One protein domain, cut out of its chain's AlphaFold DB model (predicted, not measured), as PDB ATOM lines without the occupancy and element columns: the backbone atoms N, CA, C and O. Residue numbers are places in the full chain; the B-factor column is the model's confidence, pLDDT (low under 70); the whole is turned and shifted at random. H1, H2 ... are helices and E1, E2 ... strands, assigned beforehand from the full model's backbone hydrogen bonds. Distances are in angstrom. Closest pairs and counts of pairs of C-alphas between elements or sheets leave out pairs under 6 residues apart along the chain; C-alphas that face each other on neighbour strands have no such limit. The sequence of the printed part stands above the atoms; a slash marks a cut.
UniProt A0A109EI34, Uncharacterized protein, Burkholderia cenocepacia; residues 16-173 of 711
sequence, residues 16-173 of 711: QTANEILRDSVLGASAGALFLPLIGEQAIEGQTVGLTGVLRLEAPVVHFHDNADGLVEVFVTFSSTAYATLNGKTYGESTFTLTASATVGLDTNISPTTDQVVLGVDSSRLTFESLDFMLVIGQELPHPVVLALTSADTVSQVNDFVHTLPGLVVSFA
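Overview. This is residues 16 to 173 of the 711 residues of an uncharacterized protein of Burkholderia cenocepacia (UniProt A0A109EI34). A long, strongly twisted sheet, built along the two long strands E6 and E7, curls at one end round the short helix H2, while H3 packs on it farther along. At the other end E7 runs on into a small sheet, E8, E9 and E11, with H1 over E11. The 158 printed residues hold three named helices and eleven named strands, in the order H1, E1 to E10, H2, H3, E11, and the class is mixed, helices and strands. The large sheet is branched, the small one runs E8, E9, E11, and their neighbour pairs are antiparallel. The whole is compact, with a radius of gyration of the C-alphas of 17.4 A, yet elongated, spanning 57 by 34 by 24 A.

Arrangement. H1, residues 16 to 29, stands up from the small sheet over E11, residues 168 to 173, at a height of 5.0 A; their closest C-alphas, Ile 21 and Val 170, are 6.2 A apart. H1 only grazes the large sheet. There E1, residues 35 to 37, pairs with E4, residues 54 to 57, N 36 to O 55 being 2.8 A. E2, residues 41 to 44, and E3, residues 47 to 52, form a hairpin, N 42 to O 49 being 2.8 A. E5, residues 61 to 64, E6, residues 71 to 86, and E7, residues 94 to 105, form a meander of two hairpins, each strand the antiparallel neighbour of the one before. E6 has E3, E4 and E5 on one side, with N 50 to O 85 2.9 A, N 56 to O 79 2.8 A and N 61 to O 75 2.9 A, and E7 on the other, with N 76 to O 100 2.9 A. E8, residues 107 to 110, and E9, residues 116 to 121, form a hairpin, N 109 to O 118 being 2.9 A; E9 and E11 are antiparallel neighbours, with N 121 and O 168 within hydrogen-bond range at 2.8 A. E10, residues 132 to 137, pairs with E7, N 99 to O 132 being 2.9 A. The large sheet curls round H2, residues 143 to 149; the closest C-alphas of E3 and H2, Val 49 and Val 145, are 6.2 A apart. H3, residues 152 to 164, is on that sheet at a height of 7.9 A. In H1, H2 and H3 every O i to N i+4 pair is within hydrogen-bond range.

Along the chain. H1 begins at C-alpha 16 (293.408, 290.148, 280.615) and is 19.3 A long. E6, 40.3 A, bends by 80 degrees at C-alpha 83 (323.662, 279.714, 293.979). E7 measures 35.5 A and H3 18.5 A. E11 ends at C-alpha 173 (295.379, 299.100, 266.881).

Size, cuts and confidence. The C-alphas farthest apart, Lys 89 and Asp 115, are 57.4 A apart. The printed part has no cut and no long link. Its mean pLDDT is 82.7; residues 24 to 33, 109 to 115, 117 and 167 to 173 are under 70.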
ATOM      1  N   GLN A  16     292.940 291.398 281.210       85.25
ATOM      2  CA  GLN A  16     293.408 290.148 280.615       85.25
ATOM      3  C   GLN A  16     294.094 290.403 279.269       85.25
ATOM      4  O   GLN A  16     295.238 289.989 279.076       85.25
ATOM      5  N   THR A  17     293.432 291.102 278.347       80.62
ATOM      6  CA  THR A  17     294.021 291.342 277.026       80.62
ATOM      7  C   THR A  17     295.148 292.360 277.061       80.62
ATOM      8  O   THR A  17     296.111 292.196 276.318       80.62
ATOM      9  N   ALA A  18     295.112 293.350 277.955       81.25
ATOM     10  CA  ALA A  18     296.274 294.207 278.176       81.25
ATOM     11  C   ALA A  18     297.504 293.379 278.594       81.25
ATOM     12  O   ALA A  18     298.575 293.537 278.012       81.25
ATOM     13  N   ASN A  19     297.337 292.432 279.520       83.69
ATOM     14  CA  ASN A  19     298.396 291.527 279.969       83.69
ATOM     15  C   ASN A  19     298.861 290.545 278.889       83.69
ATOM     16  O   ASN A  19     300.047 290.234 278.810       83.69
ATOM     17  N   GLU A  20     297.966 290.071 278.024       77.12
ATOM     18  CA  GLU A  20     298.340 289.252 276.867       77.12
ATOM     19  C   GLU A  20     299.173 290.055 275.860       77.12
ATOM     20  O   GLU A  20     300.215 289.572 275.417       77.12
ATOM     21  N   ILE A  21     298.769 291.295 275.560       73.19
ATOM     22  CA  ILE A  21     299.520 292.204 274.684       73.19
ATOM     23  C   ILE A  21     300.886 292.533 275.295       73.19
ATOM     24  O   ILE A  21     301.883 292.505 274.580       73.19
ATOM     25  N   LEU A  22     300.959 292.814 276.600       75.06
ATOM     26  CA  LEU A  22     302.224 293.080 277.296       75.06
ATOM     27  C   LEU A  22     303.140 291.865 277.321       75.06
ATOM     28  O   LEU A  22     304.341 291.987 277.091       75.06
ATOM     29  N   ARG A  23     302.588 290.680 277.579       75.62
ATOM     30  CA  ARG A  23     303.346 289.434 277.515       75.62
ATOM     31  C   ARG A  23     303.961 289.260 276.138       75.62
ATOM     32  O   ARG A  23     305.145 288.959 276.051       75.62
ATOM     33  N   ASP A  24     303.185 289.463 275.082       66.75
ATOM     34  CA  ASP A  24     303.656 289.256 273.717       66.75
ATOM     35  C   ASP A  24     304.575 290.397 273.250       66.75
ATOM     36  O   ASP A  24     305.531 290.143 272.521       66.75
ATOM     37  N   SER A  25     304.382 291.635 273.716       67.06
ATOM     38  CA  SER A  25     305.277 292.754 273.402       67.06
ATOM     39  C   SER A  25     306.620 292.607 274.111       67.06
ATOM     40  O   SER A  25     307.662 292.720 273.469       67.06
ATOM     41  N   VAL A  26     306.630 292.252 275.396       67.38
ATOM     42  CA  VAL A  26     307.869 292.031 276.147       67.38
ATOM     43  C   VAL A  26     308.567 290.766 275.663       67.38
ATOM     44  O   VAL A  26     309.742 290.834 275.334       67.38
ATOM     45  N   LEU A  27     307.873 289.629 275.541       63.03
ATOM     46  CA  LEU A  27     308.493 288.355 275.142       63.03
ATOM     47  C   LEU A  27     308.699 288.193 273.629       63.03
ATOM     48  O   LEU A  27     309.422 287.282 273.221       63.03
ATOM     49  N   GLY A  28     308.032 289.003 272.805       56.56
ATOM     50  CA  GLY A  28     308.126 288.974 271.345       56.56
ATOM     51  C   GLY A  28     309.023 290.068 270.764       56.56
ATOM     52  O   GLY A  28     309.702 289.809 269.770       56.56
ATOM     53  N   ALA A  29     309.083 291.266 271.366       52.16
ATOM     54  CA  ALA A  29     310.012 292.317 270.927       52.16
ATOM     55  C   ALA A  29     311.452 292.046 271.385       52.16
ATOM     56  O   ALA A  29     312.396 292.358 270.658       52.16
ATOM     57  N   SER A  30     311.643 291.414 272.549       50.78
ATOM     58  CA  SER A  30     312.898 290.722 272.834       50.78
ATOM     59  C   SER A  30     312.777 289.303 272.301       50.78
ATOM     60  O   SER A  30     311.987 288.528 272.820       50.78
ATOM     61  N   ALA A  31     313.556 288.942 271.286       49.50
ATOM     62  CA  ALA A  31     313.624 287.609 270.674       49.50
ATOM     63  C   ALA A  31     314.112 286.479 271.630       49.50
ATOM     64  O   ALA A  31     314.715 285.493 271.208       49.50
ATOM     65  N   GLY A  32     313.860 286.602 272.935       53.41
ATOM     66  CA  GLY A  32     314.139 285.646 273.991       53.41
ATOM     67  C   GLY A  32     313.887 286.243 275.379       53.41
ATOM     68  O   GLY A  32     313.620 287.428 275.525       53.41
ATOM     69  N   ALA A  33     313.960 285.400 276.410       61.91
ATOM     70  CA  ALA A  33     313.868 285.838 277.800       61.91
ATOM     71  C   ALA A  33     314.920 286.921 278.117       61.91
ATOM     72  O   ALA A  33     316.090 286.771 277.763       61.91
ATOM     73  N   LEU A  34     314.507 287.994 278.792       72.88
ATOM     74  CA  LEU A  34     315.409 289.055 279.230       72.88
ATOM     75  C   LEU A  34     316.045 288.661 280.565       72.88
ATOM     76  O   LEU A  34     315.355 288.233 281.489       72.88
ATOM     77  N   PHE A  35     317.371 288.774 280.647       80.06
ATOM     78  CA  PHE A  35     318.144 288.297 281.789       80.06
ATOM     79  C   PHE A  35     318.911 289.437 282.456       80.06
ATOM     80  O   PHE A  35     319.719 290.104 281.809       80.06
ATOM     81  N   LEU A  36     318.704 289.600 283.759       81.38
ATOM     82  CA  LEU A  36     319.424 290.525 284.626       81.38
ATOM     83  C   LEU A  36     320.454 289.734 285.458       81.38
ATOM     84  O   LEU A  36     320.066 288.825 286.194       81.38
ATOM     85  N   PRO A  37     321.765 290.007 285.346       81.75
ATOM     86  CA  PRO A  37     322.748 289.414 286.251       81.75
ATOM     87  C   PRO A  37     322.507 289.883 287.697       81.75
ATOM     88  O   PRO A  37     322.288 291.069 287.923       81.75
ATOM     89  N   LEU A  38     322.576 288.973 288.673       81.38
ATOM     90  CA  LEU A  38     322.523 289.323 290.098       81.38
ATOM     91  C   LEU A  38     323.774 290.113 290.521       81.38
ATOM     92  O   LEU A  38     324.843 289.967 289.934       81.38
ATOM     93  N   ILE A  39     323.709 290.915 291.580       77.25
ATOM     94  CA  ILE A  39     324.926 291.486 292.189       77.25
ATOM     95  C   ILE A  39     325.790 290.347 292.724       77.25
ATOM     96  O   ILE A  39     325.256 289.414 293.304       77.25
ATOM     97  N   GLY A  40     327.111 290.431 292.551       79.69
ATOM     98  CA  GLY A  40     328.058 289.468 293.116       79.69
ATOM     99  C   GLY A  40     328.062 289.465 294.651       79.69
ATOM    100  O   GLY A  40     327.162 288.926 295.284       79.69
ATOM    101  N   GLU A  41     329.105 290.016 295.269       88.56
ATOM    102  CA  GLU A  41     329.217 290.054 296.732       88.56
ATOM    103  C   GLU A  41     328.556 291.310 297.323       88.56
ATOM    104  O   GLU A  41     328.833 292.425 296.886       88.56
ATOM    105  N   GLN A  42     327.713 291.122 298.338       91.25
ATOM    106  CA  GLN A  42     327.049 292.160 299.127       91.25
ATOM    107  C   GLN A  42     327.398 291.994 300.614       91.25
ATOM    108  O   GLN A  42     327.563 290.873 301.106       91.25
ATOM    109  N   ALA A  43     327.492 293.104 301.348       91.88
ATOM    110  CA  ALA A  43     327.670 293.094 302.799       91.88
ATOM    111  C   ALA A  43     326.313 293.296 303.493       91.88
ATOM    112  O   ALA A  43     325.785 294.404 303.502       91.88
ATOM    113  N   ILE A  44     325.766 292.239 304.095       95.19
ATOM    114  CA  ILE A  44     324.457 292.245 304.762       95.19
ATOM    115  C   ILE A  44     324.643 291.849 306.222       95.19
ATOM    116  O   ILE A  44     325.189 290.788 306.512       95.19
ATOM    117  N   GLU A  45     324.231 292.718 307.148       93.06
ATOM    118  CA  GLU A  45     324.337 292.483 308.600       93.06
ATOM    119  C   GLU A  45     325.751 292.059 309.062       93.06
ATOM    120  O   GLU A  45     325.928 291.235 309.960       93.06
ATOM    121  N   GLY A  46     326.793 292.609 308.424       91.12
ATOM    122  CA  GLY A  46     328.192 292.275 308.717       91.12
ATOM    123  C   GLY A  46     328.669 290.926 308.159       91.12
ATOM    124  O   GLY A  46     329.777 290.500 308.479       91.12
ATOM    125  N   GLN A  47     327.862 290.257 307.333       94.12
ATOM    126  CA  GLN A  47     328.207 289.026 306.623       94.12
ATOM    127  C   GLN A  47     328.402 289.301 305.129       94.12
ATOM    128  O   GLN A  47     327.738 290.162 304.555       94.12
ATOM    129  N   THR A  48     329.300 288.552 304.488       93.50
ATOM    130  CA  THR A  48     329.494 288.624 303.034       93.50
ATOM    131  C   THR A  48     328.603 287.589 302.362       93.50
ATOM    132  O   THR A  48     328.791 286.381 302.549       93.50
ATOM    133  N   VAL A  49     327.637 288.067 301.582       92.88
ATOM    134  CA  VAL A  49     326.719 287.259 300.779       92.88
ATOM    135  C   VAL A  49     327.146 287.345 299.321       92.88
ATOM    136  O   VAL A  49     327.159 288.435 298.767       92.88
ATOM    137  N   GLY A  50     327.480 286.228 298.681       89.38
ATOM    138  CA  GLY A  50     327.698 286.183 297.235       89.38
ATOM    139  C   GLY A  50     326.479 285.616 296.524       89.38
ATOM    140  O   GLY A  50     326.052 284.508 296.841       89.38
ATOM    141  N   LEU A  51     325.925 286.333 295.549       87.69
ATOM    142  CA  LEU A  51     324.859 285.818 294.692       87.69
ATOM    143  C   LEU A  51     325.424 285.529 293.300       87.69
ATOM    144  O   LEU A  51     326.160 286.320 292.714       87.69
ATOM    145  N   THR A  52     325.096 284.355 292.764       82.94
ATOM    146  CA  THR A  52     325.513 283.953 291.417       82.94
ATOM    147  C   THR A  52     324.347 283.325 290.676       82.94
ATOM    148  O   THR A  52     323.813 282.298 291.088       82.94
ATOM    149  N   GLY A  53     323.947 283.943 289.571       82.12
ATOM    150  CA  GLY A  53     322.828 283.496 288.750       82.12
ATOM    151  C   GLY A  53     322.307 284.638 287.891       82.12
ATOM    152  O   GLY A  53     322.760 285.768 288.016       82.12
ATOM    153  N   VAL A  54     321.356 284.337 287.015       82.81
ATOM    154  CA  VAL A  54     320.677 285.345 286.193       82.81
ATOM    155  C   VAL A  54     319.198 285.340 286.544       82.81
ATOM    156  O   VAL A  54     318.582 284.277 286.650       82.81
ATOM    157  N   LEU A  55     318.638 286.520 286.765       84.88
ATOM    158  CA  LEU A  55     317.211 286.741 286.919       84.88
ATOM    159  C   LEU A  55     316.588 286.783 285.529       84.88
ATOM    160  O   LEU A  55     316.940 287.630 284.716       84.88
ATOM    161  N   ARG A  56     315.676 285.867 285.243       85.88
ATOM    162  CA  ARG A  56     314.826 285.914 284.063       85.88
ATOM    163  C   ARG A  56     313.633 286.807 284.367       85.88
ATOM    164  O   ARG A  56     312.870 286.496 285.271       85.88
ATOM    165  N   LEU A  57     313.448 287.861 283.588       87.06
ATOM    166  CA  LEU A  57     312.209 288.623 283.587       87.06
ATOM    167  C   LEU A  57     311.080 287.744 283.029       87.06
ATOM    168  O   LEU A  57     311.169 287.240 281.906       87.06
ATOM    169  N   GLU A  58     310.032 287.551 283.820       86.00
ATOM    170  CA  GLU A  58     308.750 287.052 283.333       86.00
ATOM    171  C   GLU A  58     307.921 288.211 282.775       86.00
ATOM    172  O   GLU A  58     308.220 289.380 283.013       86.00
ATOM    173  N   ALA A  59     306.879 287.887 282.011       82.88
ATOM    174  CA  ALA A  59     305.988 288.901 281.463       82.88
ATOM    175  C   ALA A  59     305.434 289.799 282.585       82.88
ATOM    176  O   ALA A  59     304.845 289.266 283.532       82.88
ATOM    177  N   PRO A  60     305.625 291.129 282.499       86.88
ATOM    178  CA  PRO A  60     305.013 292.059 283.431       86.88
ATOM    179  C   PRO A  60     303.495 291.908 283.422       86.88
ATOM    180  O   PRO A  60     302.898 291.658 282.373       86.88
ATOM    181  N   VAL A  61     302.891 292.083 284.590       89.56
ATOM    182  CA  VAL A  61     301.442 292.068 284.773       89.56
ATOM    183  C   VAL A  61     301.013 293.460 285.201       89.56
ATOM    184  O   VAL A  61     301.611 294.044 286.099       89.56
ATOM    185  N   VAL A  62     299.990 294.001 284.560       89.56
ATOM    186  CA  VAL A  62     299.311 295.219 284.985       89.56
ATOM    187  C   VAL A  62     297.982 294.855 285.621       89.56
ATOM    188  O   VAL A  62     297.273 293.980 285.121       89.56
ATOM    189  N   HIS A  63     297.660 295.545 286.707       92.50
ATOM    190  CA  HIS A  63     296.349 295.523 287.324       92.50
ATOM    191  C   HIS A  63     295.681 296.889 287.195       92.50
ATOM    192  O   HIS A  63     296.285 297.941 287.447       92.50
ATOM    193  N   PHE A  64     294.427 296.861 286.756       90.88
ATOM    194  CA  PHE A  64     293.596 298.040 286.574       90.88
ATOM    195  C   PHE A  64     292.615 298.153 287.739       90.88
ATOM    196  O   PHE A  64     291.778 297.277 287.961       90.88
ATOM    197  N   HIS A  65     292.722 299.255 288.477       89.56
ATOM    198  CA  HIS A  65     291.858 299.582 289.606       89.56
ATOM    199  C   HIS A  65     291.257 300.966 289.389       89.56
ATOM    200  O   HIS A  65     291.988 301.893 289.029       89.56
ATOM    201  N   ASP A  66     289.954 301.128 289.623       87.12
ATOM    202  CA  ASP A  66     289.305 302.439 289.544       87.12
ATOM    203  C   ASP A  66     289.912 303.359 290.610       87.12
ATOM    204  O   ASP A  66     289.784 303.146 291.818       87.12
ATOM    205  N   ASN A  67     290.622 304.384 290.152       82.44
ATOM    206  CA  ASN A  67     291.186 305.406 291.014       82.44
ATOM    207  C   ASN A  67     291.140 306.764 290.316       82.44
ATOM    208  O   ASN A  67     291.236 306.871 289.094       82.44
ATOM    209  N   ALA A  68     290.988 307.814 291.122       77.38
ATOM    210  CA  ALA A  68     290.823 309.176 290.624       77.38
ATOM    211  C   ALA A  68     292.065 309.705 289.884       77.38
ATOM    212  O   ALA A  68     291.940 310.616 289.069       77.38
ATOM    213  N   ASP A  69     293.237 309.127 290.153       80.50
ATOM    214  CA  ASP A  69     294.519 309.561 289.601       80.50
ATOM    215  C   ASP A  69     294.870 308.851 288.275       80.50
ATOM    216  O   ASP A  69     295.878 309.175 287.648       80.50
ATOM    217  N   GLY A  70     294.049 307.890 287.825       80.19
ATOM    218  CA  GLY A  70     294.270 307.122 286.595       80.19
ATOM    219  C   GLY A  70     295.546 306.271 286.611       80.19
ATOM    220  O   GLY A  70     296.140 306.025 285.557       80.19
ATOM    221  N   LEU A  71     295.991 305.865 287.800       86.38
ATOM    222  CA  LEU A  71     297.190 305.062 287.999       86.38
ATOM    223  C   LEU A  71     296.902 303.573 287.778       86.38
ATOM    224  O   LEU A  71     295.789 303.100 287.989       86.38
ATOM    225  N   VAL A  72     297.917 302.819 287.378       89.50
ATOM    226  CA  VAL A  72     297.869 301.362 287.234       89.50
ATOM    227  C   VAL A  72     298.944 300.734 288.099       89.50
ATOM    228  O   VAL A  72     300.017 301.315 288.287       89.50
ATOM    229  N   GLU A  73     298.658 299.555 288.636       91.62
ATOM    230  CA  GLU A  73     299.649 298.791 289.380       91.62
ATOM    231  C   GLU A  73     300.379 297.859 288.417       91.62
ATOM    232  O   GLU A  73     299.762 297.159 287.619       91.62
ATOM    233  N   VAL A  74     301.705 297.881 288.449       90.94
ATOM    234  CA  VAL A  74     302.564 297.115 287.553       90.94
ATOM    235  C   VAL A  74     303.411 296.183 288.387       90.94
ATOM    236  O   VAL A  74     304.206 296.625 289.214       90.94
ATOM    237  N   PHE A  75     303.263 294.896 288.124       92.62
ATOM    238  CA  PHE A  75     304.016 293.826 288.740       92.62
ATOM    239  C   PHE A  75     305.059 293.319 287.766       92.62
ATOM    240  O   PHE A  75     304.757 292.840 286.670       92.62
ATOM    241  N   VAL A  76     306.310 293.378 288.194       91.44
ATOM    242  CA  VAL A  76     307.428 292.798 287.471       91.44
ATOM    243  C   VAL A  76     307.920 291.606 288.269       91.44
ATOM    244  O   VAL A  76     308.326 291.741 289.421       91.44
ATOM    245  N   THR A  77     307.869 290.424 287.660       91.56
ATOM    246  CA  THR A  77     308.332 289.193 288.300       91.56
ATOM    247  C   THR A  77     309.602 288.711 287.630       91.56
ATOM    248  O   THR A  77     309.671 288.580 286.411       91.56
ATOM    249  N   PHE A  78     310.600 288.399 288.443       90.56
ATOM    250  CA  PHE A  78     311.825 287.750 288.025       90.56
ATOM    251  C   PHE A  78     311.857 286.334 288.574       90.56
ATOM    252  O   PHE A  78     311.683 286.136 289.772       90.56
ATOM    253  N   SER A  79     312.126 285.348 287.726       88.50
ATOM    254  CA  SER A  79     312.403 283.978 288.146       88.50
ATOM    255  C   SER A  79     313.896 283.693 288.028       88.50
ATOM    256  O   SER A  79     314.577 284.170 287.121       88.50
ATOM    257  N   SER A  80     314.459 282.927 288.953       85.94
ATOM    258  CA  SER A  80     315.861 282.534 288.844       85.94
ATOM    259  C   SER A  80     316.124 281.188 289.469       85.94
ATOM    260  O   SER A  80     315.415 280.741 290.364       85.94
ATOM    261  N   THR A  81     317.182 280.551 288.981       80.19
ATOM    262  CA  THR A  81     317.839 279.439 289.650       80.19
ATOM    263  C   THR A  81     319.280 279.858 289.900       80.19
ATOM    264  O   THR A  81     320.056 280.015 288.952       80.19
ATOM    265  N   ALA A  82     319.618 280.087 291.168       80.75
ATOM    266  CA  ALA A  82     320.888 280.688 291.565       80.75
ATOM    267  C   ALA A  82     321.577 279.888 292.675       80.75
ATOM    268  O   ALA A  82     320.951 279.103 293.395       80.75
ATOM    269  N   TYR A  83     322.879 280.130 292.821       82.62
ATOM    270  CA  TYR A  83     323.662 279.714 293.979       82.62
ATOM    271  C   TYR A  83     323.958 280.935 294.837       82.62
ATOM    272  O   TYR A  83     324.327 281.996 294.323       82.62
ATOM    273  N   ALA A  84     323.856 280.747 296.147       86.81
ATOM    274  CA  ALA A  84     324.262 281.738 297.125       86.81
ATOM    275  C   ALA A  84     325.486 281.246 297.898       86.81
ATOM    276  O   ALA A  84     325.621 280.055 298.189       86.81
ATOM    277  N   THR A  85     326.366 282.163 298.274       88.38
ATOM    278  CA  THR A  85     327.438 281.929 299.234       88.38
ATOM    279  C   THR A  85     327.234 282.828 300.448       88.38
ATOM    280  O   THR A  85     326.818 283.973 300.318       88.38
ATOM    281  N   LEU A  86     327.513 282.312 301.645       92.12
ATOM    282  CA  LEU A  86     327.519 283.093 302.883       92.12
ATOM    283  C   LEU A  86     328.839 282.852 303.599       92.12
ATOM    284  O   LEU A  86     329.125 281.713 303.977       92.12
ATOM    285  N   ASN A  87     329.649 283.896 303.766       90.88
ATOM    286  CA  ASN A  87     330.982 283.809 304.371       90.88
ATOM    287  C   ASN A  87     331.830 282.674 303.750       90.88
ATOM    288  O   ASN A  87     332.451 281.876 304.453       90.88
ATOM    289  N   GLY A  88     331.783 282.550 302.418       86.25
ATOM    290  CA  GLY A  88     332.498 281.525 301.646       86.25
ATOM    291  C   GLY A  88     331.839 280.137 301.600       86.25
ATOM    292  O   GLY A  88     332.294 279.281 300.844       86.25
ATOM    293  N   LYS A  89     330.757 279.889 302.350       89.12
ATOM    294  CA  LYS A  89     329.998 278.629 302.280       89.12
ATOM    295  C   LYS A  89     328.941 278.695 301.179       89.12
ATOM    296  O   LYS A  89     328.029 279.510 301.271       89.12
ATOM    297  N   THR A  90     329.019 277.808 300.189       88.31
ATOM    298  CA  THR A  90     328.018 277.676 299.116       88.31
ATOM    299  C   THR A  90     326.776 276.920 299.587       88.31
ATOM    300  O   THR A  90     326.878 275.858 300.203       88.31
ATOM    301  N   TYR A  91     325.606 277.460 299.263       84.88
ATOM    302  CA  TYR A  91     324.303 276.822 299.423       84.88
ATOM    303  C   TYR A  91     323.881 276.197 298.094       84.88
ATOM    304  O   TYR A  91     324.296 276.652 297.026       84.88
ATOM    305  N   GLY A  92     323.116 275.107 298.168       79.38
ATOM    306  CA  GLY A  92     322.661 274.384 296.984       79.38
ATOM    307  C   GLY A  92     321.847 275.259 296.028       79.38
ATOM    308  O   GLY A  92     321.361 276.332 296.387       79.38
ATOM    309  N   GLU A  93     321.694 274.764 294.804       82.69
ATOM    310  CA  GLU A  93     320.870 275.393 293.772       82.69
ATOM    311  C   GLU A  93     319.433 275.566 294.287       82.69
ATOM    312  O   GLU A  93     318.815 274.603 294.750       82.69
ATOM    313  N   SER A  94     318.924 276.797 294.240       83.81
ATOM    314  CA  SER A  94     317.563 277.128 294.668       83.81
ATOM    315  C   SER A  94     316.869 277.957 293.597       83.81
ATOM    316  O   SER A  94     317.472 278.853 293.000       83.81
ATOM    317  N   THR A  95     315.600 277.645 293.358       85.75
ATOM    318  CA  THR A  95     314.719 278.355 292.439       85.75
ATOM    319  C   THR A  95     313.781 279.250 293.236       85.75
ATOM    320  O   THR A  95     313.069 278.783 294.127       85.75
ATOM    321  N   PHE A  96     313.769 280.534 292.906       89.00
ATOM    322  CA  PHE A  96     312.965 281.545 293.586       89.00
ATOM    323  C   PHE A  96     312.396 282.551 292.590       89.00
ATOM    324  O   PHE A  96     312.843 282.633 291.441       89.00
ATOM    325  N   THR A  97     311.424 283.324 293.060       92.88
ATOM    326  CA  THR A  97     310.906 284.498 292.364       92.88
ATOM    327  C   THR A  97     311.128 285.754 293.193       92.88
ATOM    328  O   THR A  97     311.029 285.715 294.422       92.88
ATOM    329  N   LEU A  98     311.430 286.851 292.504       93.12
ATOM    330  CA  LEU A  98     311.414 288.204 293.045       93.12
ATOM    331  C   LEU A  98     310.294 288.967 292.352       93.12
ATOM    332  O   LEU A  98     310.297 289.056 291.124       93.12
ATOM    333  N   THR A  99     309.359 289.507 293.117       94.56
ATOM    334  CA  THR A  99     308.262 290.309 292.577       94.56
ATOM    335  C   THR A  99     308.416 291.742 293.054       94.56
ATOM    336  O   THR A  99     308.627 291.991 294.235       94.56
ATOM    337  N   ALA A 100     308.347 292.679 292.120       93.62
ATOM    338  CA  ALA A 100     308.341 294.107 292.382       93.62
ATOM    339  C   ALA A 100     306.976 294.658 291.964       93.62
ATOM    340  O   ALA A 100     306.489 294.282 290.897       93.62
ATOM    341  N   SER A 101     306.378 295.541 292.762       93.38
ATOM    342  CA  SER A 101     305.183 296.289 292.370       93.38
ATOM    343  C   SER A 101     305.470 297.787 292.361       93.38
ATOM    344  O   SER A 101     306.246 298.297 293.173       93.38
ATOM    345  N   ALA A 102     304.890 298.489 291.397       92.12
ATOM    346  CA  ALA A 102     304.937 299.939 291.314       92.12
ATOM    347  C   ALA A 102     303.601 300.468 290.803       92.12
ATOM    348  O   ALA A 102     302.941 299.836 289.984       92.12
ATOM    349  N   THR A 103     303.228 301.659 291.254       89.38
ATOM    350  CA  THR A 103     302.046 302.366 290.766       89.38
ATOM    351  C   THR A 103     302.487 303.487 289.834       89.38
ATOM    352  O   THR A 103     303.333 304.304 290.192       89.38
ATOM    353  N   VAL A 104     301.937 303.528 288.624       88.69
ATOM    354  CA  VAL A 104     302.369 304.459 287.571       88.69
ATOM    355  C   VAL A 104     301.178 304.925 286.743       88.69
ATOM    356  O   VAL A 104     300.208 304.196 286.576       88.69
ATOM    357  N   GLY A 105     301.230 306.149 286.225       83.81
ATOM    358  CA  GLY A 105     300.231 306.620 285.267       83.81
ATOM    359  C   GLY A 105     300.397 305.940 283.908       83.81
ATOM    360  O   GLY A 105     301.517 305.634 283.494       83.81
ATOM    361  N   LEU A 106     299.287 305.738 283.198       81.25
ATOM    362  CA  LEU A 106     299.340 305.381 281.782       81.25
ATOM    363  C   LEU A 106     299.748 306.604 280.959       81.25
ATOM    364  O   LEU A 106     299.148 307.669 281.063       81.25
ATOM    365  N   ASP A 107     300.740 306.445 280.096       76.00
ATOM    366  CA  ASP A 107     301.037 307.419 279.059       76.00
ATOM    367  C   ASP A 107     300.154 307.137 277.842       76.00
ATOM    368  O   ASP A 107     300.187 306.054 277.250       76.00
ATOM    369  N   THR A 108     299.383 308.141 277.436       71.00
ATOM    370  CA  THR A 108     298.722 308.165 276.131       71.00
ATOM    371  C   THR A 108     299.645 308.825 275.125       71.00
ATOM    372  O   THR A 108     300.001 309.997 275.280       71.00
ATOM    373  N   ASN A 109     299.989 308.129 274.051       69.50
ATOM    374  CA  ASN A 109     300.685 308.741 272.930       69.50
ATOM    375  C   ASN A 109     299.995 308.392 271.616       69.50
ATOM    376  O   ASN A 109     299.321 307.374 271.499       69.50
ATOM    377  N   ILE A 110     300.177 309.237 270.609       66.19
ATOM    378  CA  ILE A 110     299.804 308.906 269.241       66.19
ATOM    379  C   ILE A 110     301.072 308.448 268.544       66.19
ATOM    380  O   ILE A 110     302.031 309.208 268.406       66.19
ATOM    381  N   SER A 111     301.080 307.195 268.102       64.62
ATOM    382  CA  SER A 111     302.218 306.639 267.383       64.62
ATOM    383  C   SER A 111     302.467 307.442 266.097       64.62
ATOM    384  O   SER A 111     301.609 307.447 265.213       64.62
ATOM    385  N   PRO A 112     303.638 308.083 265.925       59.41
ATOM    386  CA  PRO A 112     303.915 308.901 264.743       59.41
ATOM    387  C   PRO A 112     304.057 308.067 263.462       59.41
ATOM    388  O   PRO A 112     304.003 308.613 262.364       59.41
ATOM    389  N   THR A 113     304.261 306.752 263.587       59.25
ATOM    390  CA  THR A 113     304.432 305.833 262.456       59.25
ATOM    391  C   THR A 113     303.133 305.168 262.020       59.25
ATOM    392  O   THR A 113     303.024 304.790 260.856       59.25
ATOM    393  N   THR A 114     302.159 305.020 262.922       62.03
ATOM    394  CA  THR A 114     300.894 304.315 262.633       62.03
ATOM    395  C   THR A 114     299.642 305.159 262.801       62.03
ATOM    396  O   THR A 114     298.571 304.695 262.434       62.03
ATOM    397  N   ASP A 115     299.763 306.384 263.320       69.31
ATOM    398  CA  ASP A 115     298.639 307.275 263.635       69.31
ATOM    399  C   ASP A 115     297.635 306.666 264.637       69.31
ATOM    400  O   ASP A 115     296.495 307.107 264.737       69.31
ATOM    401  N   GLN A 116     298.050 305.651 265.401       71.00
ATOM    402  CA  GLN A 116     297.223 304.959 266.392       71.00
ATOM    403  C   GLN A 116     297.386 305.558 267.789       71.00
ATOM    404  O   GLN A 116     298.478 305.996 268.162       71.00
ATOM    405  N   VAL A 117     296.304 305.542 268.567       66.31
ATOM    406  CA  VAL A 117     296.310 305.823 270.002       66.31
ATOM    407  C   VAL A 117     296.929 304.635 270.722       66.31
ATOM    408  O   VAL A 117     296.459 303.501 270.644       66.31
ATOM    409  N   VAL A 118     297.993 304.923 271.446       71.31
ATOM    410  CA  VAL A 118     298.791 303.967 272.187       71.31
ATOM    411  C   VAL A 118     298.667 304.309 273.662       71.31
ATOM    412  O   VAL A 118     298.961 305.441 274.045       71.31
ATOM    413  N   LEU A 119     298.246 303.345 274.484       73.12
ATOM    414  CA  LEU A 119     298.408 303.451 275.931       73.12
ATOM    415  C   LEU A 119     299.630 302.639 276.325       73.12
ATOM    416  O   LEU A 119     299.849 301.542 275.826       73.12
ATOM    417  N   GLY A 120     300.449 303.146 277.220       75.94
ATOM    418  CA  GLY A 120     301.580 302.381 277.704       75.94
ATOM    419  C   GLY A 120     301.987 302.807 279.085       75.94
ATOM    420  O   GLY A 120     301.655 303.891 279.547       75.94
ATOM    421  N   VAL A 121     302.746 301.945 279.729       77.50
ATOM    422  CA  VAL A 121     303.528 302.316 280.888       77.50
ATOM    423  C   VAL A 121     304.917 302.699 280.390       77.50
ATOM    424  O   VAL A 121     305.631 301.888 279.794       77.50
ATOM    425  N   ASP A 122     305.299 303.952 280.620       78.25
ATOM    426  CA  ASP A 122     306.675 304.395 280.425       78.25
ATOM    427  C   ASP A 122     307.560 303.693 281.458       78.25
ATOM    428  O   ASP A 122     307.527 303.997 282.653       78.25
ATOM    429  N   SER A 123     308.336 302.718 280.985       80.81
ATOM    430  CA  SER A 123     309.217 301.906 281.818       80.81
ATOM    431  C   SER A 123     310.237 302.762 282.565       80.81
ATOM    432  O   SER A 123     310.608 302.397 283.674       80.81
ATOM    433  N   SER A 124     310.622 303.929 282.032       80.12
ATOM    434  CA  SER A 124     311.546 304.860 282.693       80.12
ATOM    435  C   SER A 124     310.954 305.552 283.929       80.12
ATOM    436  O   SER A 124     311.690 306.136 284.722       80.12
ATOM    437  N   ARG A 125     309.629 305.481 284.117       85.06
ATOM    438  CA  ARG A 125     308.927 306.029 285.289       85.06
ATOM    439  C   ARG A 125     308.618 304.980 286.350       85.06
ATOM    440  O   ARG A 125     308.207 305.346 287.449       85.06
ATOM    441  N   LEU A 126     308.810 303.696 286.049       88.19
ATOM    442  CA  LEU A 126     308.608 302.626 287.020       88.19
ATOM    443  C   LEU A 126     309.693 302.695 288.087       88.19
ATOM    444  O   LEU A 126     310.866 302.497 287.794       88.19
ATOM    445  N   THR A 127     309.306 302.975 289.327       91.19
ATOM    446  CA  THR A 127     310.224 302.937 290.466       91.19
ATOM    447  C   THR A 127     309.687 301.948 291.482       91.19
ATOM    448  O   THR A 127     308.629 302.167 292.065       91.19
ATOM    449  N   PHE A 128     310.414 300.856 291.675       93.50
ATOM    450  CA  PHE A 128     310.129 299.855 292.693       93.50
ATOM    451  C   PHE A 128     310.833 300.242 293.993       93.50
ATOM    452  O   PHE A 128     312.024 300.565 293.978       93.50
ATOM    453  N   GLU A 129     310.106 300.200 295.110       93.38
ATOM    454  CA  GLU A 129     310.650 300.497 296.445       93.38
ATOM    455  C   GLU A 129     311.189 299.243 297.146       93.38
ATOM    456  O   GLU A 129     312.147 299.315 297.916       93.38
ATOM    457  N   SER A 130     310.588 298.086 296.866       94.06
ATOM    458  CA  SER A 130     310.919 296.809 297.497       94.06
ATOM    459  C   SER A 130     310.753 295.631 296.541       94.06
ATOM    460  O   SER A 130     310.104 295.732 295.501       94.06
ATOM    461  N   LEU A 131     311.343 294.498 296.925       94.81
ATOM    462  CA  LEU A 131     311.190 293.212 296.254       94.81
ATOM    463  C   LEU A 131     310.632 292.187 297.237       94.81
ATOM    464  O   LEU A 131     311.184 292.004 298.324       94.81
ATOM    465  N   ASP A 132     309.597 291.474 296.814       94.75
ATOM    466  CA  ASP A 132     309.052 290.328 297.525       94.75
ATOM    467  C   ASP A 132     309.755 289.051 297.072       94.75
ATOM    468  O   ASP A 132     309.825 288.743 295.881       94.75
ATOM    469  N   PHE A 133     310.278 288.291 298.032       94.38
ATOM    470  CA  PHE A 133     310.952 287.021 297.781       94.38
ATOM    471  C   PHE A 133     310.016 285.840 298.040       94.38
ATOM    472  O   PHE A 133     309.438 285.715 299.121       94.38
ATOM    473  N   MET A 134     309.960 284.903 297.093       93.62
ATOM    474  CA  MET A 134     309.283 283.619 297.273       93.62
ATOM    475  C   MET A 134     310.176 282.463 296.814       93.62
ATOM    476  O   MET A 134     310.603 282.394 295.662       93.62
ATOM    477  N   LEU A 135     310.436 281.512 297.718       91.38
ATOM    478  CA  LEU A 135     311.116 280.262 297.383       91.38
ATOM    479  C   LEU A 135     310.134 279.323 296.672       91.38
ATOM    480  O   LEU A 135     309.092 278.984 297.226       91.38
ATOM    481  N   VAL A 136     310.486 278.878 295.467       88.31
ATOM    482  CA  VAL A 136     309.641 277.988 294.658       88.31
ATOM    483  C   VAL A 136     310.047 276.533 294.880       88.31
ATOM    484  O   VAL A 136     309.225 275.698 295.248       88.31
ATOM    485  N   ILE A 137     311.329 276.221 294.669       86.06
ATOM    486  CA  ILE A 137     311.905 274.879 294.825       86.06
ATOM    487  C   ILE A 137     313.333 275.031 295.349       86.06
ATOM    488  O   ILE A 137     314.100 275.829 294.820       86.06
ATOM    489  N   GLY A 138     313.735 274.225 296.329       84.56
ATOM    490  CA  GLY A 138     315.130 274.156 296.767       84.56
ATOM    491  C   GLY A 138     315.281 274.091 298.276       84.56
ATOM    492  O   GLY A 138     314.324 273.851 299.010       84.56
ATOM    493  N   GLN A 139     316.518 274.272 298.726       85.69
ATOM    494  CA  GLN A 139     316.826 274.385 300.145       85.69
ATOM    495  C   GLN A 139     316.412 275.775 300.644       85.69
ATOM    496  O   GLN A 139     316.599 276.762 299.936       85.69
ATOM    497  N   GLU A 140     315.897 275.866 301.874       87.69
ATOM    498  CA  GLU A 140     315.684 277.167 302.513       87.69
ATOM    499  C   GLU A 140     316.986 277.978 302.526       87.69
ATOM    500  O   GLU A 140     318.043 277.501 302.962       87.69
ATOM    501  N   LEU A 141     316.902 279.209 302.024       89.31
ATOM    502  CA  LEU A 141     318.028 280.129 302.000       89.31
ATOM    503  C   LEU A 141     318.185 280.788 303.380       89.31
ATOM    504  O   LEU A 141     317.187 281.170 303.994       89.31
ATOM    505  N   PRO A 142     319.421 280.957 303.884       93.00
ATOM    506  CA  PRO A 142     319.656 281.701 305.116       93.00
ATOM    507  C   PRO A 142     319.088 283.118 305.038       93.00
ATOM    508  O   PRO A 142     319.174 283.762 303.994       93.00
ATOM    509  N   HIS A 143     318.609 283.640 306.165       94.31
ATOM    510  CA  HIS A 143     318.028 284.983 306.236       94.31
ATOM    511  C   HIS A 143     318.901 286.096 305.606       94.31
ATOM    512  O   HIS A 143     318.361 286.857 304.805       94.31
ATOM    513  N   PRO A 144     320.237 286.146 305.813       94.75
ATOM    514  CA  PRO A 144     321.085 287.151 305.160       94.75
ATOM    515  C   PRO A 144     321.095 287.066 303.627       94.75
ATOM    516  O   PRO A 144     321.267 288.077 302.954       94.75
ATOM    517  N   VAL A 145     320.892 285.872 303.057       92.00
ATOM    518  CA  VAL A 145     320.793 285.682 301.601       92.00
ATOM    519  C   VAL A 145     319.482 286.254 301.075       92.00
ATOM    520  O   VAL A 145     319.481 286.917 300.042       92.00
ATOM    521  N   VAL A 146     318.379 286.036 301.797       93.69
ATOM    522  CA  VAL A 146     317.076 286.620 301.449       93.69
ATOM    523  C   VAL A 146     317.141 288.147 301.528       93.69
ATOM    524  O   VAL A 146     316.741 288.808 300.579       93.69
ATOM    525  N   LEU A 147     317.740 288.699 302.590       94.44
ATOM    526  CA  LEU A 147     317.965 290.144 302.731       94.44
ATOM    527  C   LEU A 147     318.850 290.729 301.618       94.44
ATOM    528  O   LEU A 147     318.620 291.856 301.197       94.44
ATOM    529  N   ALA A 148     319.848 289.987 301.124       93.31
ATOM    530  CA  ALA A 148     320.646 290.418 299.972       93.31
ATOM    531  C   ALA A 148     319.812 290.474 298.680       93.31
ATOM    532  O   ALA A 148     319.951 291.401 297.887       93.31
ATOM    533  N   LEU A 149     318.936 289.486 298.466       92.12
ATOM    534  CA  LEU A 149     318.056 289.418 297.292       92.12
ATOM    535  C   LEU A 149     316.972 290.505 297.286       92.12
ATOM    536  O   LEU A 149     316.486 290.859 296.217       92.12
ATOM    537  N   THR A 150     316.613 291.044 298.452       94.75
ATOM    538  CA  THR A 150     315.629 292.130 298.602       94.75
ATOM    539  C   THR A 150     316.262 293.461 299.026       94.75
ATOM    540  O   THR A 150     315.562 294.382 299.441       94.75
ATOM    541  N   SER A 151     317.592 293.579 298.929       95.19
ATOM    542  CA  SER A 151     318.336 294.777 299.326       95.19
ATOM    543  C   SER A 151     318.075 295.966 298.394       95.19
ATOM    544  O   SER A 151     317.706 295.797 297.231       95.19
ATOM    545  N   ALA A 152     318.346 297.181 298.883       93.31
ATOM    546  CA  ALA A 152     318.243 298.406 298.087       93.31
ATOM    547  C   ALA A 152     319.135 298.371 296.832       93.31
ATOM    548  O   ALA A 152     318.737 298.878 295.785       93.31
ATOM    549  N   ASP A 153     320.303 297.724 296.905       91.62
ATOM    550  CA  ASP A 153     321.182 297.558 295.745       91.62
ATOM    551  C   ASP A 153     320.525 296.667 294.676       91.62
ATOM    552  O   ASP A 153     320.526 297.012 293.493       91.62
ATOM    553  N   THR A 154     319.910 295.545 295.076       91.19
ATOM    554  CA  THR A 154     319.183 294.658 294.150       91.19
ATOM    555  C   THR A 154     317.939 295.346 293.574       91.19
ATOM    556  O   THR A 154     317.685 295.238 292.375       91.19
ATOM    557  N   VAL A 155     317.208 296.124 294.383       93.44
ATOM    558  CA  VAL A 155     316.089 296.969 293.921       93.44
ATOM    559  C   VAL A 155     316.567 297.990 292.883       93.44
ATOM    560  O   VAL A 155     315.948 298.127 291.830       93.44
ATOM    561  N   SER A 156     317.697 298.666 293.126       92.25
ATOM    562  CA  SER A 156     318.286 299.618 292.175       92.25
ATOM    563  C   SER A 156     318.634 298.951 290.847       92.25
ATOM    564  O   SER A 156     318.346 299.517 289.799       92.25
ATOM    565  N   GLN A 157     319.192 297.738 290.865       90.31
ATOM    566  CA  GLN A 157     319.478 297.004 289.629       90.31
ATOM    567  C   GLN A 157     318.223 296.603 288.863       90.31
ATOM    568  O   GLN A 157     318.220 296.644 287.634       90.31
ATOM    569  N   VAL A 158     317.172 296.196 289.577       91.12
ATOM    570  CA  VAL A 158     315.876 295.900 288.964       91.12
ATOM    571  C   VAL A 158     315.300 297.157 288.316       91.12
ATOM    572  O   VAL A 158     314.876 297.078 287.166       91.12
ATOM    573  N   ASN A 159     315.345 298.308 288.994       92.00
ATOM    574  CA  ASN A 159     314.925 299.595 288.432       92.00
ATOM    575  C   ASN A 159     315.731 299.948 287.173       92.00
ATOM    576  O   ASN A 159     315.137 300.127 286.112       92.00
ATOM    577  N   ASP A 160     317.066 299.952 287.255       90.50
ATOM    578  CA  ASP A 160     317.948 300.255 286.119       90.50
ATOM    579  C   ASP A 160     317.649 299.340 284.923       90.50
ATOM    580  O   ASP A 160     317.548 299.794 283.784       90.50
ATOM    581  N   PHE A 161     317.474 298.042 285.176       88.56
ATOM    582  CA  PHE A 161     317.144 297.067 284.146       88.56
ATOM    583  C   PHE A 161     315.765 297.311 283.531       88.56
ATOM    584  O   PHE A 161     315.647 297.329 282.305       88.56
ATOM    585  N   VAL A 162     314.735 297.534 284.350       87.31
ATOM    586  CA  VAL A 162     313.378 297.830 283.872       87.31
ATOM    587  C   VAL A 162     313.362 299.122 283.054       87.31
ATOM    588  O   VAL A 162     312.721 299.158 282.009       87.31
ATOM    589  N   HIS A 163     314.144 300.136 283.430       88.44
ATOM    590  CA  HIS A 163     314.287 301.381 282.663       88.44
ATOM    591  C   HIS A 163     314.952 301.178 281.297       88.44
ATOM    592  O   HIS A 163     314.758 301.996 280.400       88.44
ATOM    593  N   THR A 164     315.722 300.099 281.110       82.38
ATOM    594  CA  THR A 164     316.272 299.748 279.788       82.38
ATOM    595  C   THR A 164     315.266 299.050 278.877       82.38
ATOM    596  O   THR A 164     315.514 298.937 277.673       82.38
ATOM    597  N   LEU A 165     314.144 298.569 279.425       79.56
ATOM    598  CA  LEU A 165     313.102 297.943 278.624       79.56
ATOM    599  C   LEU A 165     312.460 298.998 277.720       79.56
ATOM    600  O   LEU A 165     312.242 300.129 278.168       79.56
ATOM    601  N   PRO A 166     312.109 298.654 276.467       72.06
ATOM    602  CA  PRO A 166     311.207 299.499 275.699       72.06
ATOM    603  C   PRO A 166     309.935 299.741 276.520       72.06
ATOM    604  O   PRO A 166     309.540 298.878 277.308       72.06
ATOM    605  N   GLY A 167     309.312 300.911 276.345       68.19
ATOM    606  CA  GLY A 167     308.078 301.243 277.057       68.19
ATOM    607  C   GLY A 167     307.093 300.075 276.987       68.19
ATOM    608  O   GLY A 167     306.906 299.485 275.917       68.19
ATOM    609  N   LEU A 168     306.505 299.724 278.131       69.19
ATOM    610  CA  LEU A 168     305.531 298.644 278.268       69.19
ATOM    611  C   LEU A 168     304.220 299.113 277.647       69.19
ATOM    612  O   LEU A 168     303.299 299.585 278.308       69.19
ATOM    613  N   VAL A 169     304.199 299.078 276.327       63.94
ATOM    614  CA  VAL A 169     303.165 299.688 275.517       63.94
ATOM    615  C   VAL A 169     302.092 298.659 275.183       63.94
ATOM    616  O   VAL A 169     302.374 297.603 274.616       63.94
ATOM    617  N   VAL A 170     300.846 299.021 275.471       58.88
ATOM    618  CA  VAL A 170     299.637 298.366 274.982       58.88
ATOM    619  C   VAL A 170     299.067 299.218 273.842       58.88
ATOM    620  O   VAL A 170     298.278 300.144 274.032       58.88
ATOM    621  N   SER A 171     299.503 298.935 272.613       54.94
ATOM    622  CA  SER A 171     298.918 299.586 271.436       54.94
ATOM    623  C   SER A 171     297.558 298.968 271.141       54.94
ATOM    624  O   SER A 171     297.459 297.780 270.827       54.94
ATOM    625  N   PHE A 172     296.504 299.778 271.194       54.50
ATOM    626  CA  PHE A 172     295.200 299.374 270.695       54.50
ATOM    627  C   PHE A 172     295.130 299.779 269.231       54.50
ATOM    628  O   PHE A 172     294.812 300.921 268.906       54.50
ATOM    629  N   ALA A 173     295.390 298.835 268.323       48.22
ATOM    630  CA  ALA A 173     295.379 299.100 266.881       48.22
ATOM    631  C   ALA A 173     294.035 299.625 266.324       48.22
ATOM    632  O   ALA A 173     293.925 299.940 265.140       48.22
TER     633      ALA A 173